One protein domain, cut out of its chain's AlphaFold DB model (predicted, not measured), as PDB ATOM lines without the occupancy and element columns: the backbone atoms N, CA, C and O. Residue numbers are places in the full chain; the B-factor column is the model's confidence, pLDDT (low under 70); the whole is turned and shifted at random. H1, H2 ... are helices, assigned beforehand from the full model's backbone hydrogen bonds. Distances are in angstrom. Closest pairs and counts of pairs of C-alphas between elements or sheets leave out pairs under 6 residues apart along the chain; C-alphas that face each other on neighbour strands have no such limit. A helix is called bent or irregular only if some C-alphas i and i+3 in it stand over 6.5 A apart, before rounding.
ATOM      1  N   ILE A   2     205.298 188.041 201.749       88.19
ATOM      2  CA  ILE A   2     205.004 189.421 201.320       88.19
ATOM      3  C   ILE A   2     206.122 190.389 201.733       88.19
ATOM      4  O   ILE A   2     206.747 190.984 200.865       88.19
ATOM      5  N   GLU A   3     206.475 190.449 203.023       89.75
ATOM      6  CA  GLU A   3     207.520 191.371 203.501       89.75
ATOM      7  C   GLU A   3     208.882 191.146 202.825       89.75
ATOM      8  O   GLU A   3     209.528 192.087 202.386       89.75
ATOM      9  N   ARG A   4     209.273 189.884 202.604       87.94
ATOM     10  CA  ARG A   4     210.496 189.564 201.851       87.94
ATOM     11  C   ARG A   4     210.454 190.080 200.412       87.94
ATOM     12  O   ARG A   4     211.488 190.508 199.912       87.94
ATOM     13  N   LEU A   5     209.305 190.007 199.736       88.88
ATOM     14  CA  LEU A   5     209.160 190.515 198.368       88.88
ATOM     15  C   LEU A   5     209.236 192.045 198.330       88.88
ATOM     16  O   LEU A   5     209.856 192.597 197.423       88.88
ATOM     17  N   ARG A   6     208.676 192.717 199.341       94.75
ATOM     18  CA  ARG A   6     208.786 194.172 199.506       94.75
ATOM     19  C   ARG A   6     210.236 194.599 199.695       94.75
ATOM     20  O   ARG A   6     210.716 195.449 198.957       94.75
ATOM     21  N   THR A   7     210.963 193.968 200.616       90.81
ATOM     22  CA  THR A   7     212.365 194.321 200.890       90.81
ATOM     23  C   THR A   7     213.298 193.981 199.726       90.81
ATOM     24  O   THR A   7     214.174 194.771 199.398       90.81
ATOM     25  N   ALA A   8     213.135 192.811 199.098       90.19
ATOM     26  CA  ALA A   8     214.062 192.346 198.064       90.19
ATOM     27  C   ALA A   8     213.834 192.998 196.690       90.19
ATOM     28  O   ALA A   8     214.779 193.109 195.914       90.19
ATOM     29  N   TYR A   9     212.596 193.400 196.383       91.00
ATOM     30  CA  TYR A   9     212.210 193.883 195.052       91.00
ATOM     31  C   TYR A   9     211.512 195.250 195.063       91.00
ATOM     32  O   TYR A   9     211.053 195.698 194.016       91.00
ATOM     33  N   GLY A  10     211.409 195.916 196.219       92.88
ATOM     34  CA  GLY A  10     210.800 197.245 196.331       92.88
ATOM     35  C   GLY A  10     209.311 197.273 195.984       92.88
ATOM     36  O   GLY A  10     208.821 198.277 195.479       92.88
ATOM     37  N   LEU A  11     208.593 196.164 196.186       93.06
ATOM     38  CA  LEU A  11     207.177 196.084 195.833       93.06
ATOM     39  C   LEU A  11     206.298 196.862 196.814       93.06
ATOM     40  O   LEU A  11     206.473 196.781 198.033       93.06
ATOM     41  N   GLU A  12     205.275 197.517 196.270       93.62
ATOM     42  CA  GLU A  12     204.170 198.062 197.055       93.62
ATOM     43  C   GLU A  12     203.401 196.939 197.780       93.62
ATOM     44  O   GLU A  12     203.250 195.845 197.218       93.62
ATOM     45  N   PRO A  13     202.868 197.183 198.997       89.50
ATOM     46  CA  PRO A  13     202.196 196.159 199.802       89.50
ATOM     47  C   PRO A  13     201.092 195.418 199.041       89.50
ATOM     48  O   PRO A  13     201.118 194.192 198.946       89.50
ATOM     49  N   ALA A  14     200.189 196.169 198.403       91.94
ATOM     50  CA  ALA A  14     199.060 195.612 197.663       91.94
ATOM     51  C   ALA A  14     199.499 194.764 196.456       91.94
ATOM     52  O   ALA A  14     198.860 193.771 196.113       91.94
ATOM     53  N   LEU A  15     200.605 195.130 195.802       91.88
ATOM     54  CA  LEU A  15     201.132 194.358 194.680       91.88
ATOM     55  C   LEU A  15     201.789 193.060 195.166       91.88
ATOM     56  O   LEU A  15     201.585 192.006 194.565       91.88
ATOM     57  N   ALA A  16     202.544 193.119 196.264       92.19
ATOM     58  CA  ALA A  16     203.153 191.939 196.867       92.19
ATOM     59  C   ALA A  16     202.094 190.938 197.363       92.19
ATOM     60  O   ALA A  16     202.267 189.736 197.173       92.19
ATOM     61  N   GLU A  17     200.993 191.418 197.943       92.12
ATOM     62  CA  GLU A  17     199.837 190.595 198.324       92.12
ATOM     63  C   GLU A  17     199.205 189.906 197.113       92.12
ATOM     64  O   GLU A  17     199.118 188.679 197.096       92.12
ATOM     65  N   ARG A  18     198.873 190.661 196.060       90.88
ATOM     66  CA  ARG A  18     198.282 190.105 194.832       90.88
ATOM     67  C   ARG A  18     199.174 189.071 194.154       90.88
ATOM     68  O   ARG A  18     198.681 188.055 193.683       90.88
ATOM     69  N   ILE A  19     200.484 189.307 194.101       88.25
ATOM     70  CA  ILE A  19     201.432 188.341 193.529       88.25
ATOM     71  C   ILE A  19     201.449 187.058 194.358       88.25
ATOM     72  O   ILE A  19     201.497 185.966 193.801       88.25
ATOM     73  N   VAL A  20     201.431 187.174 195.686       87.38
ATOM     74  CA  VAL A  20     201.391 186.005 196.565       87.38
ATOM     75  C   VAL A  20     200.090 185.234 196.381       87.38
ATOM     76  O   VAL A  20     200.149 184.016 196.266       87.38
ATOM     77  N   GLU A  21     198.953 185.916 196.303       85.50
ATOM     78  CA  GLU A  21     197.651 185.297 196.060       85.50
ATOM     79  C   GLU A  21     197.598 184.589 194.702       85.50
ATOM     80  O   GLU A  21     197.249 183.414 194.648       85.50
ATOM     81  N   GLU A  22     198.062 185.231 193.629       80.94
ATOM     82  CA  GLU A  22     198.148 184.632 192.293       80.94
ATOM     83  C   GLU A  22     199.075 183.409 192.278       80.94
ATOM     84  O   GLU A  22     198.758 182.378 191.690       80.94
ATOM     85  N   VAL A  23     200.222 183.486 192.961       82.56
ATOM     86  CA  VAL A  23     201.149 182.354 193.078       82.56
ATOM     87  C   VAL A  23     200.507 181.218 193.861       82.56
ATOM     88  O   VAL A  23     200.635 180.075 193.437       82.56
ATOM     89  N   LEU A  24     199.833 181.508 194.977       80.62
ATOM     90  CA  LEU A  24     199.129 180.509 195.779       80.62
ATOM     91  C   LEU A  24     197.975 179.884 194.991       80.62
ATOM     92  O   LEU A  24     197.828 178.670 195.030       80.62
ATOM     93  N   HIS A  25     197.236 180.670 194.213       74.12
ATOM     94  CA  HIS A  25     196.174 180.194 193.332       74.12
ATOM     95  C   HIS A  25     196.717 179.315 192.197       74.12
ATOM     96  O   HIS A  25     196.262 178.195 191.996       74.12
ATOM     97  N   ALA A  26     197.802 179.725 191.536       65.06
ATOM     98  CA  ALA A  26     198.519 178.893 190.560       65.06
ATOM     99  C   ALA A  26     199.125 177.614 191.175       65.06
ATOM    100  O   ALA A  26     199.636 176.731 190.473       65.06
ATOM    101  N   CYS A  27     199.118 177.555 192.500       68.69
ATOM    102  CA  CYS A  27     199.599 176.473 193.315       68.69
ATOM    103  C   CYS A  27     198.438 175.618 193.885       68.69
ATOM    104  O   CYS A  27     198.671 174.482 194.263       68.69
ATOM    105  N   THR A  28     197.176 176.053 193.882       68.19
ATOM    106  CA  THR A  28     196.077 175.222 194.416       68.19
ATOM    107  C   THR A  28     195.711 174.022 193.545       68.19
ATOM    108  O   THR A  28     195.056 173.114 194.048       68.19
ATOM    109  N   ASP A  29     196.144 173.989 192.279       69.69
ATOM    110  CA  ASP A  29     195.894 172.851 191.391       69.69
ATOM    111  C   ASP A  29     196.425 171.549 192.008       69.69
ATOM    112  O   ASP A  29     197.624 171.399 192.279       69.69
ATOM    113  N   THR A  30     195.546 170.560 192.147       82.62
ATOM    114  CA  THR A  30     195.961 169.189 192.434       82.62
ATOM    115  C   THR A  30     196.868 168.668 191.316       82.62
ATOM    116  O   THR A  30     196.821 169.108 190.161       82.62
ATOM    117  N   VAL A  31     197.692 167.663 191.631       84.56
ATOM    118  CA  VAL A  31     198.523 166.970 190.628       84.56
ATOM    119  C   VAL A  31     197.677 166.493 189.445       84.56
ATOM    120  O   VAL A  31     198.106 166.570 188.298       84.56
ATOM    121  N   GLU A  32     196.461 166.037 189.720       86.81
ATOM    122  CA  GLU A  32     195.512 165.542 188.734       86.81
ATOM    123  C   GLU A  32     194.980 166.649 187.808       86.81
ATOM    124  O   GLU A  32     195.065 166.522 186.583       86.81
ATOM    125  N   GLU A  33     194.493 167.759 188.371       87.25
ATOM    126  CA  GLU A  33     194.011 168.921 187.606       87.25
ATOM    127  C   GLU A  33     195.111 169.504 186.720       87.25
ATOM    128  O   GLU A  33     194.886 169.798 185.536       87.25
ATOM    129  N   TRP A  34     196.330 169.596 187.258       88.44
ATOM    130  CA  TRP A  34     197.476 170.064 186.498       88.44
ATOM    131  C   TRP A  34     197.831 169.108 185.352       88.44
ATOM    132  O   TRP A  34     198.009 169.555 184.214       88.44
ATOM    133  N   VAL A  35     197.894 167.793 185.612       91.62
ATOM    134  CA  VAL A  35     198.199 166.775 184.590       91.62
ATOM    135  C   VAL A  35     197.186 166.835 183.442       91.62
ATOM    136  O   VAL A  35     197.594 166.857 182.275       91.62
ATOM    137  N   ARG A  36     195.883 166.924 183.739       92.44
ATOM    138  CA  ARG A  36     194.832 167.024 182.710       92.44
ATOM    139  C   ARG A  36     194.941 168.305 181.895       92.44
ATOM    140  O   ARG A  36     194.956 168.259 180.662       92.44
ATOM    141  N   SER A  37     195.077 169.445 182.566       91.38
ATOM    142  CA  SER A  37     195.178 170.747 181.903       91.38
ATOM    143  C   SER A  37     196.418 170.829 181.013       91.38
ATOM    144  O   SER A  37     196.360 171.305 179.874       91.38
ATOM    145  N   ARG A  38     197.555 170.309 181.491       93.62
ATOM    146  CA  ARG A  38     198.802 170.275 180.724       93.62
ATOM    147  C   ARG A  38     198.714 169.331 179.528       93.62
ATOM    148  O   ARG A  38     199.168 169.710 178.446       93.62
ATOM    149  N   HIS A  39     198.093 168.163 179.694       96.44
ATOM    150  CA  HIS A  39     197.829 167.224 178.606       96.44
ATOM    151  C   HIS A  39     197.024 167.885 177.479       96.44
ATOM    152  O   HIS A  39     197.480 167.890 176.336       96.44
ATOM    153  N   ILE A  40     195.904 168.542 177.802       95.38
ATOM    154  CA  ILE A  40     195.065 169.251 176.817       95.38
ATOM    155  C   ILE A  40     195.871 170.324 176.074       95.38
ATOM    156  O   ILE A  40     195.790 170.434 174.850       95.38
ATOM    157  N   ARG A  41     196.686 171.113 176.788       96.12
ATOM    158  CA  ARG A  41     197.526 172.149 176.163       96.12
ATOM    159  C   ARG A  41     198.537 171.562 175.182       96.12
ATOM    160  O   ARG A  41     198.692 172.103 174.094       96.12
ATOM    161  N   LEU A  42     199.213 170.476 175.548       96.75
ATOM    162  CA  LEU A  42     200.205 169.836 174.682       96.75
ATOM    163  C   LEU A  42     199.553 169.109 173.494       96.75
ATOM    164  O   LEU A  42     200.107 169.119 172.397       96.75
ATOM    165  N   GLN A  43     198.353 168.555 173.681       96.00
ATOM    166  CA  GLN A  43     197.556 167.966 172.605       96.00
ATOM    167  C   GLN A  43     197.133 169.024 171.576       96.00
ATOM    168  O   GLN A  43     197.254 168.794 170.376       96.00
ATOM    169  N   ARG A  44     196.725 170.221 172.024       96.50
ATOM    170  CA  ARG A  44     196.427 171.365 171.136       96.50
ATOM    171  C   ARG A  44     197.638 171.841 170.329       96.50
ATOM    172  O   ARG A  44     197.461 172.449 169.284       96.50
ATOM    173  N   MET A  45     198.855 171.550 170.789       95.62
ATOM    174  CA  MET A  45     200.094 171.817 170.049       95.62
ATOM    175  C   MET A  45     200.433 170.712 169.026       95.62
ATOM    176  O   MET A  45     201.493 170.771 168.411       95.62
ATOM    177  N   GLY A  46     199.579 169.694 168.861       96.56
ATOM    178  CA  GLY A  46     199.772 168.603 167.901       96.56
ATOM    179  C   GLY A  46     200.797 167.548 168.326       96.56
ATOM    180  O   GLY A  46     201.238 166.753 167.500       96.56
ATOM    181  N   LEU A  47     201.209 167.527 169.600       96.69
ATOM    182  CA  LEU A  47     202.167 166.535 170.088       96.69
ATOM    183  C   LEU A  47     201.512 165.156 170.237       96.69
ATOM    184  O   LEU A  47     200.368 165.039 170.669       96.69
ATOM    185  N   ASN A  48     202.265 164.097 169.933       95.94
ATOM    186  CA  ASN A  48     201.798 162.730 170.165       95.94
ATOM    187  C   ASN A  48     201.790 162.376 171.663       95.94
ATOM    188  O   ASN A  48     202.578 162.899 172.456       95.94
ATOM    189  N   ASN A  49     200.925 161.432 172.037       93.19
ATOM    190  CA  ASN A  49     200.695 161.049 173.432       93.19
ATOM    191  C   ASN A  49     201.970 160.600 174.161       93.19
ATOM    192  O   ASN A  49     202.180 160.967 175.314       93.19
ATOM    193  N   GLU A  50     202.857 159.854 173.499       95.62
ATOM    194  CA  GLU A  50     204.113 159.398 174.108       95.62
ATOM    195  C   GLU A  50     205.027 160.573 174.493       95.62
ATOM    196  O   GLU A  50     205.626 160.592 175.573       95.62
ATOM    197  N   THR A  51     205.110 161.584 173.629       96.62
ATOM    198  CA  THR A  51     205.859 162.819 173.892       96.62
ATOM    199  C   THR A  51     205.205 163.615 175.016       96.62
ATOM    200  O   THR A  51     205.904 164.123 175.893       96.62
ATOM    201  N   ILE A  52     203.871 163.689 175.025       97.12
ATOM    202  CA  ILE A  52     203.113 164.381 176.071       97.12
ATOM    203  C   ILE A  52     203.388 163.756 177.440       97.12
ATOM    204  O   ILE A  52     203.765 164.475 178.362       97.12
ATOM    205  N   TYR A  53     203.277 162.432 177.579       95.81
ATOM    206  CA  TYR A  53     203.490 161.774 178.871       95.81
ATOM    207  C   TYR A  53     204.914 161.954 179.392       95.81
ATOM    208  O   TYR A  53     205.096 162.216 180.580       95.81
ATOM    209  N   ARG A  54     205.925 161.862 178.516       95.12
ATOM    210  CA  ARG A  54     207.322 162.102 178.902       95.12
ATOM    211  C   ARG A  54     207.553 163.542 179.356       95.12
ATOM    212  O   ARG A  54     208.218 163.749 180.366       95.12
ATOM    213  N   ARG A  55     206.973 164.526 178.659       95.44
ATOM    214  CA  ARG A  55     207.056 165.938 179.068       95.44
ATOM    215  C   ARG A  55     206.382 166.178 180.411       95.44
ATOM    216  O   ARG A  55     206.998 166.774 181.282       95.44
ATOM    217  N   ILE A  56     205.171 165.661 180.608       93.31
ATOM    218  CA  ILE A  56     204.456 165.780 181.886       93.31
ATOM    219  C   ILE A  56     205.273 165.141 183.021       93.31
ATOM    220  O   ILE A  56     205.437 165.766 184.063       93.31
ATOM    221  N   ALA A  57     205.851 163.953 182.811       92.25
ATOM    222  CA  ALA A  57     206.690 163.280 183.809       92.25
ATOM    223  C   ALA A  57     207.966 164.065 184.166       92.25
ATOM    224  O   ALA A  57     208.414 164.008 185.308       92.25
ATOM    225  N   ALA A  58     208.547 164.787 183.205       91.50
ATOM    226  CA  ALA A  58     209.729 165.621 183.421       91.50
ATOM    227  C   ALA A  58     209.397 166.980 184.064       91.50
ATOM    228  O   ALA A  58     210.192 167.500 184.841       91.50
ATOM    229  N   GLU A  59     208.236 167.556 183.749       90.38
ATOM    230  CA  GLU A  59     207.783 168.851 184.272       90.38
ATOM    231  C   GLU A  59     207.228 168.745 185.699       90.38
ATOM    232  O   GLU A  59     207.413 169.660 186.501       90.38
ATOM    233  N   LEU A  60     206.566 167.632 186.033       87.69
ATOM    234  CA  LEU A  60     205.888 167.450 187.317       87.69
ATOM    235  C   LEU A  60     206.809 167.646 188.545       87.69
ATOM    236  O   LEU A  60     206.410 168.383 189.444       87.69
ATOM    237  N   PRO A  61     208.042 167.096 188.594       83.62
ATOM    238  CA  PRO A  61     208.937 167.243 189.749       83.62
ATOM    239  C   PRO A  61     209.520 168.652 189.908       83.62
ATOM    240  O   PRO A  61     210.095 168.961 190.946       83.62
ATOM    241  N   LEU A  62     209.420 169.495 188.874       82.44
ATOM    242  CA  LEU A  62     209.893 170.882 188.910       82.44
ATOM    243  C   LEU A  62     208.855 171.825 189.533       82.44
ATOM    244  O   LEU A  62     209.161 172.991 189.799       82.44
ATOM    245  N   ARG A  63     207.619 171.357 189.749       77.56
ATOM    246  CA  ARG A  63     206.589 172.153 190.416       77.56
ATOM    247  C   ARG A  63     206.863 172.239 191.913       77.56
ATOM    248  O   ARG A  63     207.438 171.352 192.529       77.56
ATOM    249  N   ARG A  64     206.419 173.349 192.508       65.50
ATOM    250  CA  ARG A  64     206.611 173.653 193.937       65.50
ATOM    251  C   ARG A  64     205.738 172.814 194.876       65.50
ATOM    252  O   ARG A  64     205.955 172.847 196.081       65.50
ATOM    253  N   PHE A  65     204.813 172.032 194.325       57.59
ATOM    254  CA  PHE A  65     204.211 170.897 195.015       57.59
ATOM    255  C   PHE A  65     205.156 169.734 194.837       57.59
ATOM    256  O   PHE A  65     205.367 169.300 193.707       57.59
ATOM    257  N   SER A  66     205.719 169.238 195.934       52.94
ATOM    258  CA  SER A  66     206.448 167.973 195.944       52.94
ATOM    259  C   SER A  66     205.472 166.827 195.652       52.94
ATOM    260  O   SER A  66     205.094 166.075 196.544       52.94
ATOM    261  N   ALA A  67     205.017 166.720 194.408       59.41
ATOM    262  CA  ALA A  67     204.361 165.534 193.902       59.41
ATOM    263  C   ALA A  67     205.436 164.457 193.751       59.41
ATOM    264  O   ALA A  67     206.498 164.711 193.174       59.41
ATOM    265  N   GLU A  68     205.177 163.255 194.264       69.00
ATOM    266  CA  GLU A  68     206.024 162.107 193.951       69.00
ATOM    267  C   GLU A  68     206.183 161.975 192.430       69.00
ATOM    268  O   GLU A  68     205.263 162.258 191.657       69.00
ATOM    269  N   ARG A  69     207.370 161.545 191.985       80.19
ATOM    270  CA  ARG A  69     207.628 161.309 190.562       80.19
ATOM    271  C   ARG A  69     206.618 160.301 190.025       80.19
ATOM    272  O   ARG A  69     206.665 159.126 190.381       80.19
ATOM    273  N   LEU A  70     205.743 160.751 189.132       86.38
ATOM    274  CA  LEU A  70     204.783 159.877 188.477       86.38
ATOM    275  C   LEU A  70     205.400 159.221 187.241       86.38
ATOM    276  O   LEU A  70     205.979 159.875 186.374       86.38
ATOM    277  N   SER A  71     205.214 157.910 187.131       89.94
ATOM    278  CA  SER A  71     205.469 157.166 185.902       89.94
ATOM    279  C   SER A  71     204.458 157.534 184.811       89.94
ATOM    280  O   SER A  71     203.327 157.947 185.084       89.94
ATOM    281  N   VAL A  72     204.813 157.267 183.552       92.25
ATOM    282  CA  VAL A  72     203.901 157.410 182.398       92.25
ATOM    283  C   VAL A  72     202.578 156.668 182.617       92.25
ATOM    284  O   VAL A  72     201.515 157.153 182.236       92.25
ATOM    285  N   ARG A  73     202.617 155.497 183.263       92.00
ATOM    286  CA  ARG A  73     201.413 154.711 183.557       92.00
ATOM    287  C   ARG A  73     200.500 155.416 184.562       92.00
ATOM    288  O   ARG A  73     199.288 155.410 184.365       92.00
ATOM    289  N   GLN A  74     201.067 156.021 185.606       91.88
ATOM    290  CA  GLN A  74     200.306 156.801 186.587       91.88
ATOM    291  C   GLN A  74     199.709 158.058 185.946       91.88
ATOM    292  O   GLN A  74     198.524 158.312 186.121       91.88
ATOM    293  N   ILE A  75     200.479 158.773 185.118       91.81
ATOM    294  CA  ILE A  75     199.996 159.950 184.375       91.81
ATOM    295  C   ILE A  75     198.801 159.588 183.487       91.81
ATOM    296  O   ILE A  75     197.778 160.263 183.523       91.81
ATOM    297  N   ARG A  76     198.884 158.485 182.733       93.06
ATOM    298  CA  ARG A  76     197.763 158.002 181.910       93.06
ATOM    299  C   ARG A  76     196.515 157.715 182.744       93.06
ATOM    300  O   ARG A  76     195.418 158.025 182.299       93.06
ATOM    301  N   ARG A  77     196.671 157.146 183.943       92.88
ATOM    302  CA  ARG A  77     195.545 156.884 184.847       92.88
ATOM    303  C   ARG A  77     194.904 158.174 185.359       92.88
ATOM    304  O   ARG A  77     193.696 158.212 185.448       92.88
ATOM    305  N   LEU A  78     195.665 159.232 185.628       89.94
ATOM    306  CA  LEU A  78     195.079 160.521 186.030       89.94
ATOM    307  C   LEU A  78     194.295 161.207 184.895       89.94
ATOM    308  O   LEU A  78     193.396 162.007 185.146       89.94
ATOM    309  N   ILE A  79     194.641 160.912 183.638       91.44
ATOM    310  CA  ILE A  79     193.985 161.503 182.463       91.44
ATOM    311  C   ILE A  79     192.694 160.760 182.102       91.44
ATOM    312  O   ILE A  79     191.719 161.407 181.730       91.44
ATOM    313  N   TYR A  80     192.700 159.426 182.179       90.38
ATOM    314  CA  TYR A  80     191.615 158.578 181.659       90.38
ATOM    315  C   TYR A  80     190.913 157.706 182.703       90.38
ATOM    316  O   TYR A  80     189.939 157.039 182.359       90.38
ATOM    317  N   GLY A  81     191.479 157.600 183.903       82.25
ATOM    318  CA  GLY A  81     190.929 156.815 185.005       82.25
ATOM    319  C   GLY A  81     189.984 157.609 185.882       82.25
ATOM    320  O   GLY A  81     189.816 158.827 185.641       82.25
TER     321      GLY A  81
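This is residues 2 to 81 of the 81 residues of an uncharacterized protein of Treponema sp (UniProt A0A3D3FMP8). The model is a small head of three helices with a long helical arm leading to it. In the head, H3 and H4 form a helical hairpin and H5 crosses both of them; in the arm, the longest helix, H2, makes much of the length, and the short H1 packs crosswise on its first half at the far end. The printed part has 80 residues with five named helices, H1 to H5 in order along the chain, and no named strand; its class is all helix. The whole is loose, with a radius of gyration of the C-alphas of 16.3 A, and elongated, spanning 45 by 26 by 19 A.

H1, residues 2 to 9, begins with C-alpha 2 at (205.004, 189.421, 201.320) and is 10.5 A long from first to last C-alpha. H2, residues 13 to 28, is 22.5 A long and ends with C-alpha 28 at (196.077, 175.222, 194.416). H3, residues 31 to 44, is 20.1 A long. H4, residues 49 to 62, is 20.5 A long; it is irregular, but only just, with C-alphas 58 and 61 standing 6.6 A apart. H5, residues 72 to 80, is 12.4 A long and ends with C-alpha 80 at (191.615, 158.578, 181.659).

H1 touches H2 along residues 13 to 20 of H2 alone, and the closest C-alphas, those of Ile 2 and Ala 16, are 5.4 A apart. The two run opposite ways at a steep tilt of 69 degrees, only just short of about perpendicular. H2 is apart from H3, H4 and H5. H3 and H4 touch and form a hairpin, running opposite ways at a steep tilt of 44 degrees; their closest C-alphas, those of Leu 42 and Ile 52, are 6.3 A apart. H5 touches H3, about perpendicular at 86 degrees, with the closest C-alphas, those of Arg 36 and Ile 79, 5.6 A apart. H5 also touches H4, at residues 53 to 57 of H4 alone, about perpendicular at 77 degrees; the closest C-alphas, those of Tyr 53 and Val 72, are 5.6 A apart. The helix packing is mostly crossed. In H1, H2, H3 and H5 every O i to N i+4 pair is within hydrogen-bond range; in H4, 8 of 10 are.

The two C-alphas farthest apart, those of Gly 10 and Gly 81, are 46.5 A from each other. The printed part has no cut and ends at the chain's last residue. The links from H1 to H2, H2 to H3 and H3 to H4 are tight; the link from H4 to H5, of 9 residues, is short. The mean pLDDT of the printed part is 87.5, and residues 26 to 29 and 64 to 68 are under 70.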